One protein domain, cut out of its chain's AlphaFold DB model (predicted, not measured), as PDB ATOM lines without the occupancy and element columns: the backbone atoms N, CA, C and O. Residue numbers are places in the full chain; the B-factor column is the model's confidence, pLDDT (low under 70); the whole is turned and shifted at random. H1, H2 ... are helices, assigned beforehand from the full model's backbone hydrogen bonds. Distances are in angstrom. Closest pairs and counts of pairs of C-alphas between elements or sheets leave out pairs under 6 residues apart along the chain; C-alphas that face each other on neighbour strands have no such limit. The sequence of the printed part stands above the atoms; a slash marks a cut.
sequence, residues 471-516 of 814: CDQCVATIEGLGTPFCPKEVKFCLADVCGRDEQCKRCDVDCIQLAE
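Overview. This is residues 471 to 516 of the 814 residues of an uncharacterized protein of Massariosphaeria phaeospora (UniProt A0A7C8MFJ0). Two short helices, H1 and H2, run opposite ways with a loop joining them at one end, and the small helix H3 packs on H1 at the other end. From H3 a tail without a named element, residues 507 to 516, folds back on the side of H2 away from H1 and ends at a distance from H2, level with its middle, and the printed part goes out, back and partly out again; the contacts between the helices are few. The printed part has 46 residues with three named helices, in the order H1, H2, H3, and no named strand; the class is all helix, with 23 of the 46 residues in the helices. The whole is compact, with a radius of gyration of the C-alphas of 9.7 A, and spans 25 by 20 by 14 A.

Along the chain. The printed part begins with H1, residues 471 to 480, from C-alpha 471 at (90.447, 15.127, 34.851) to C-alpha 480 at (93.388, 6.309, 44.900), 13.7 A. After residues 481 to 490 comes H2, residues 491 to 498, 10.4 A from first to last C-alpha, beginning at C-alpha 491 at (105.543, 12.358, 47.565). After residues 499 to 501 comes H3, residues 502 to 506, 6.3 A from first to last C-alpha; it ends at C-alpha 506 at (95.864, 16.081, 28.986). Residues 507 to 516 follow with no named helix or strand.

Arrangement. H1 and H3 touch; their closest C-alphas are those of Cys 474 and Cys 504, 5.2 A apart. H1 and H2 are close but not clearly touching, with the C-alphas of Ile 478 and Cys 498 the closest at 7.0 A. They run opposite ways at a steep tilt of 38 degrees, only just past shallow. H2 and H3 are also close but not clearly touching; their closest C-alphas, those of Cys 498 and Cys 504, are 6.5 A apart. In H1, H2 and H3, every pair of backbone O of residue i and N of residue i+4 is within hydrogen-bond range.

Size, cuts and confidence. The two C-alphas farthest apart are those of Pro 484 and Asp 508, at 26.7 A, while the C-alphas of Cys 471 and Glu 516, the first and last printed, are 20.7 A apart. The printed part has no cut. The link from H1 to H2 is short, with 10 residues, and the link from H2 to H3 is tight, with 3. The mean pLDDT of the printed part is 73.8. It is under 70 at 13 residues: 477, 479 to 486, 488 to 489 and 515 to 516.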
ATOM      1  N   CYS A 471      89.687  14.340  33.885       77.44
ATOM      2  CA  CYS A 471      90.447  15.127  34.851       77.44
ATOM      3  C   CYS A 471      90.063  14.791  36.297       77.44
ATOM      4  O   CYS A 471      90.943  14.611  37.136       77.44
ATOM      5  N   ASP A 472      88.771  14.591  36.576       78.00
ATOM      6  CA  ASP A 472      88.317  14.064  37.868       78.00
ATOM      7  C   ASP A 472      88.836  12.628  38.090       78.00
ATOM      8  O   ASP A 472      89.173  12.260  39.215       78.00
ATOM      9  N   GLN A 473      88.973  11.825  37.022       72.88
ATOM     10  CA  GLN A 473      89.608  10.500  37.079       72.88
ATOM     11  C   GLN A 473      91.111  10.575  37.387       72.88
ATOM     12  O   GLN A 473      91.581   9.767  38.186       72.88
ATOM     13  N   CYS A 474      91.853  11.551  36.848       77.81
ATOM     14  CA  CYS A 474      93.238  11.807  37.267       77.81
ATOM     15  C   CYS A 474      93.314  12.111  38.776       77.81
ATOM     16  O   CYS A 474      94.038  11.430  39.504       77.81
ATOM     17  N   VAL A 475      92.524  13.071  39.275       73.44
ATOM     18  CA  VAL A 475      92.534  13.460  40.700       73.44
ATOM     19  C   VAL A 475      92.147  12.281  41.602       73.44
ATOM     20  O   VAL A 475      92.872  11.962  42.544       73.44
ATOM     21  N   ALA A 476      91.076  11.555  41.265       73.50
ATOM     22  CA  ALA A 476      90.661  10.356  41.992       73.50
ATOM     23  C   ALA A 476      91.685   9.206  41.906       73.50
ATOM     24  O   ALA A 476      91.743   8.371  42.808       73.50
ATOM     25  N   THR A 477      92.520   9.158  40.863       67.56
ATOM     26  CA  THR A 477      93.631   8.198  40.754       67.56
ATOM     27  C   THR A 477      94.793   8.600  41.660       67.56
ATOM     28  O   THR A 477      95.312   7.745  42.376       67.56
ATOM     29  N   ILE A 478      95.152   9.887  41.727       70.88
ATOM     30  CA  ILE A 478      96.157  10.409  42.671       70.88
ATOM     31  C   ILE A 478      95.720  10.135  44.121       70.88
ATOM     32  O   ILE A 478      96.492   9.592  44.912       70.88
ATOM     33  N   GLU A 479      94.456  10.405  44.464       69.81
ATOM     34  CA  GLU A 479      93.891  10.050  45.773       69.81
ATOM     35  C   GLU A 479      93.738   8.530  45.972       69.81
ATOM     36  O   GLU A 479      93.806   8.036  47.100       69.81
ATOM     37  N   GLY A 480      93.558   7.764  44.896       65.12
ATOM     38  CA  GLY A 480      93.388   6.309  44.900       65.12
ATOM     39  C   GLY A 480      94.687   5.503  45.011       65.12
ATOM     40  O   GLY A 480      94.638   4.336  45.403       65.12
ATOM     41  N   LEU A 481      95.848   6.104  44.725       58.66
ATOM     42  CA  LEU A 481      97.167   5.457  44.712       58.66
ATOM     43  C   LEU A 481      97.690   5.122  46.122       58.66
ATOM     44  O   LEU A 481      98.636   5.704  46.635       58.66
ATOM     45  N   GLY A 482      97.052   4.136  46.755       59.69
ATOM     46  CA  GLY A 482      97.582   3.340  47.866       59.69
ATOM     47  C   GLY A 482      97.893   1.912  47.410       59.69
ATOM     48  O   GLY A 482      97.467   0.951  48.047       59.69
ATOM     49  N   THR A 483      98.543   1.768  46.253       57.88
ATOM     50  CA  THR A 483      98.884   0.473  45.643       57.88
ATOM     51  C   THR A 483     100.274   0.010  46.113       57.88
ATOM     52  O   THR A 483     101.102   0.844  46.482       57.88
ATOM     53  N   PRO A 484     100.590  -1.302  46.102       54.44
ATOM     54  CA  PRO A 484     101.812  -1.833  46.729       54.44
ATOM     55  C   PRO A 484     103.147  -1.411  46.078       54.44
ATOM     56  O   PRO A 484     104.197  -1.859  46.528       54.44
ATOM     57  N   PHE A 485     103.125  -0.562  45.046       57.41
ATOM     58  CA  PHE A 485     104.314  -0.061  44.346       57.41
ATOM     59  C   PHE A 485     104.634   1.419  44.621       57.41
ATOM     60  O   PHE A 485     105.723   1.862  44.272       57.41
ATOM     61  N   CYS A 486     103.728   2.183  45.243       69.94
ATOM     62  CA  CYS A 486     103.957   3.593  45.573       69.94
ATOM     63  C   CYS A 486     103.196   3.959  46.864       69.94
ATOM     64  O   CYS A 486     101.986   4.188  46.811       69.94
ATOM     65  N   PRO A 487     103.860   3.965  48.037       70.62
ATOM     66  CA  PRO A 487     103.230   4.346  49.301       70.62
ATOM     67  C   PRO A 487     102.846   5.832  49.312       70.62
ATOM     68  O   PRO A 487     103.589   6.673  48.799       70.62
ATOM     69  N   LYS A 488     101.706   6.167  49.929       67.44
ATOM     70  CA  LYS A 488     101.130   7.528  49.916       67.44
ATOM     71  C   LYS A 488     102.000   8.583  50.601       67.44
ATOM     72  O   LYS A 488     101.812   9.778  50.402       67.44
ATOM     73  N   GLU A 489     102.954   8.143  51.407       68.44
ATOM     74  CA  GLU A 489     103.893   8.969  52.152       68.44
ATOM     75  C   GLU A 489     105.050   9.466  51.262       68.44
ATOM     76  O   GLU A 489     105.676  10.485  51.558       68.44
ATOM     77  N   VAL A 490     105.339   8.780  50.146       74.12
ATOM     78  CA  VAL A 490     106.508   9.043  49.289       74.12
ATOM     79  C   VAL A 490     106.136  10.007  48.156       74.12
ATOM     80  O   VAL A 490     105.986   9.620  46.997       74.12
ATOM     81  N   LYS A 491     106.006  11.298  48.487       73.81
ATOM     82  CA  LYS A 491     105.543  12.358  47.565       73.81
ATOM     83  C   LYS A 491     106.239  12.389  46.196       73.81
ATOM     84  O   LYS A 491     105.569  12.572  45.187       73.81
ATOM     85  N   PHE A 492     107.554  12.157  46.137       72.44
ATOM     86  CA  PHE A 492     108.289  12.116  44.864       72.44
ATOM     87  C   PHE A 492     107.831  10.962  43.953       72.44
ATOM     88  O   PHE A 492     107.717  11.142  42.746       72.44
ATOM     89  N   CYS A 493     107.495   9.800  44.527       82.38
ATOM     90  CA  CYS A 493     106.926   8.676  43.780       82.38
ATOM     91  C   CYS A 493     105.532   9.026  43.233       82.38
ATOM     92  O   CYS A 493     105.251   8.762  42.067       82.38
ATOM     93  N   LEU A 494     104.684   9.691  44.027       77.94
ATOM     94  CA  LEU A 494     103.371  10.162  43.563       77.94
ATOM     95  C   LEU A 494     103.488  11.200  42.435       77.94
ATOM     96  O   LEU A 494     102.749  11.108  41.458       77.94
ATOM     97  N   ALA A 495     104.436  12.138  42.523       80.75
ATOM     98  CA  ALA A 495     104.701  13.121  41.470       80.75
ATOM     99  C   ALA A 495     105.220  12.468  40.170       80.75
ATOM    100  O   ALA A 495     104.738  12.793  39.087       80.75
ATOM    101  N   ASP A 496     106.136  11.498  40.264       77.81
ATOM    102  CA  ASP A 496     106.676  10.728  39.127       77.81
ATOM    103  C   ASP A 496     105.644   9.740  38.528       77.81
ATOM    104  O   ASP A 496     105.706   9.382  37.352       77.81
ATOM    105  N   VAL A 497     104.636   9.306  39.294       83.06
ATOM    106  CA  VAL A 497     103.474   8.577  38.752       83.06
ATOM    107  C   VAL A 497     102.498   9.538  38.059       83.06
ATOM    108  O   VAL A 497     102.175   9.312  36.896       83.06
ATOM    109  N   CYS A 498     102.109  10.642  38.707       85.44
ATOM    110  CA  CYS A 498     101.259  11.698  38.131       85.44
ATOM    111  C   CYS A 498     101.830  12.218  36.800       85.44
ATOM    112  O   CYS A 498     101.158  12.202  35.771       85.44
ATOM    113  N   GLY A 499     103.118  12.579  36.782       82.69
ATOM    114  CA  GLY A 499     103.825  13.092  35.606       82.69
ATOM    115  C   GLY A 499     104.059  12.065  34.490       82.69
ATOM    116  O   GLY A 499     104.556  12.427  33.419       82.69
ATOM    117  N   ARG A 500     103.701  10.790  34.690       78.38
ATOM    118  CA  ARG A 500     103.699   9.755  33.642       78.38
ATOM    119  C   ARG A 500     102.299   9.348  33.188       78.38
ATOM    120  O   ARG A 500     102.204   8.682  32.161       78.38
ATOM    121  N   ASP A 501     101.245   9.790  33.866       83.44
ATOM    122  CA  ASP A 501      99.875   9.524  33.446       83.44
ATOM    123  C   ASP A 501      99.445  10.427  32.268       83.44
ATOM    124  O   ASP A 501      99.578  11.654  32.286       83.44
ATOM    125  N   GLU A 502      98.940   9.796  31.206       78.25
ATOM    126  CA  GLU A 502      98.488  10.460  29.975       78.25
ATOM    127  C   GLU A 502      97.208  11.288  30.170       78.25
ATOM    128  O   GLU A 502      97.006  12.264  29.449       78.25
ATOM    129  N   GLN A 503      96.335  10.929  31.116       80.00
ATOM    130  CA  GLN A 503      95.112  11.681  31.405       80.00
ATOM    131  C   GLN A 503      95.431  12.915  32.250       80.00
ATOM    132  O   GLN A 503      95.007  14.011  31.886       80.00
ATOM    133  N   CYS A 504      96.261  12.776  33.292       81.38
ATOM    134  CA  CYS A 504      96.738  13.914  34.084       81.38
ATOM    135  C   CYS A 504      97.431  14.975  33.213       81.38
ATOM    136  O   CYS A 504      97.117  16.162  33.320       81.38
ATOM    137  N   LYS A 505      98.284  14.550  32.267       82.69
ATOM    138  CA  LYS A 505      98.910  15.440  31.271       82.69
ATOM    139  C   LYS A 505      97.915  16.167  30.370       82.69
ATOM    140  O   LYS A 505      98.075  17.355  30.120       82.69
ATOM    141  N   ARG A 506      96.887  15.477  29.868       82.62
ATOM    142  CA  ARG A 506      95.864  16.081  28.986       82.62
ATOM    143  C   ARG A 506      94.930  17.049  29.717       82.62
ATOM    144  O   ARG A 506      94.223  17.806  29.059       82.62
ATOM    145  N   CYS A 507      94.932  17.012  31.044       84.88
ATOM    146  CA  CYS A 507      94.167  17.889  31.921       84.88
ATOM    147  C   CYS A 507      94.993  19.046  32.507       84.88
ATOM    148  O   CYS A 507      94.474  19.766  33.356       84.88
ATOM    149  N   ASP A 508      96.247  19.215  32.066       83.94
ATOM    150  CA  ASP A 508      97.174  20.274  32.498       83.94
ATOM    151  C   ASP A 508      97.346  20.346  34.033       83.94
ATOM    152  O   ASP A 508      97.458  21.411  34.639       83.94
ATOM    153  N   VAL A 509      97.321  19.175  34.684       81.50
ATOM    154  CA  VAL A 509      97.473  19.051  36.138       81.50
ATOM    155  C   VAL A 509      98.943  19.230  36.507       81.50
ATOM    156  O   VAL A 509      99.792  18.430  36.111       81.50
ATOM    157  N   ASP A 510      99.237  20.250  37.315       81.69
ATOM    158  CA  ASP A 510     100.587  20.519  37.812       81.69
ATOM    159  C   ASP A 510     101.035  19.467  38.845       81.69
ATOM    160  O   ASP A 510     100.937  19.633  40.063       81.69
ATOM    161  N   CYS A 511     101.562  18.356  38.333       81.50
ATOM    162  CA  CYS A 511     102.153  17.287  39.130       81.50
ATOM    163  C   CYS A 511     103.417  17.720  39.907       81.50
ATOM    164  O   CYS A 511     103.865  16.959  40.766       81.50
ATOM    165  N   ILE A 512     104.009  18.895  39.641       76.50
ATOM    166  CA  ILE A 512     105.201  19.378  40.359       76.50
ATOM    167  C   ILE A 512     104.806  19.877  41.753       76.50
ATOM    168  O   ILE A 512     105.509  19.582  42.719       76.50
ATOM    169  N   GLN A 513     103.628  20.492  41.907       71.44
ATOM    170  CA  GLN A 513     103.104  20.917  43.218       71.44
ATOM    171  C   GLN A 513     102.874  19.750  44.203       71.44
ATOM    172  O   GLN A 513     102.862  19.957  45.416       71.44
ATOM    173  N   LEU A 514     102.788  18.497  43.733       71.56
ATOM    174  CA  LEU A 514     102.801  17.311  44.608       71.56
ATOM    175  C   LEU A 514     104.172  17.077  45.277       71.56
ATOM    176  O   LEU A 514     104.238  16.504  46.369       71.56
ATOM    177  N   ALA A 515     105.258  17.526  44.641       61.06
ATOM    178  CA  ALA A 515     106.622  17.487  45.165       61.06
ATOM    179  C   ALA A 515     107.016  18.763  45.939       61.06
ATOM    180  O   ALA A 515     107.977  18.717  46.714       61.06
ATOM    181  N   GLU A 516     106.271  19.868  45.801       51.53
ATOM    182  CA  GLU A 516     106.486  21.130  46.532       51.53
ATOM    183  C   GLU A 516     106.123  21.017  48.026       51.53
ATOM    184  O   GLU A 516     105.137  21.534  48.545       51.53
TER     185      GLU A 516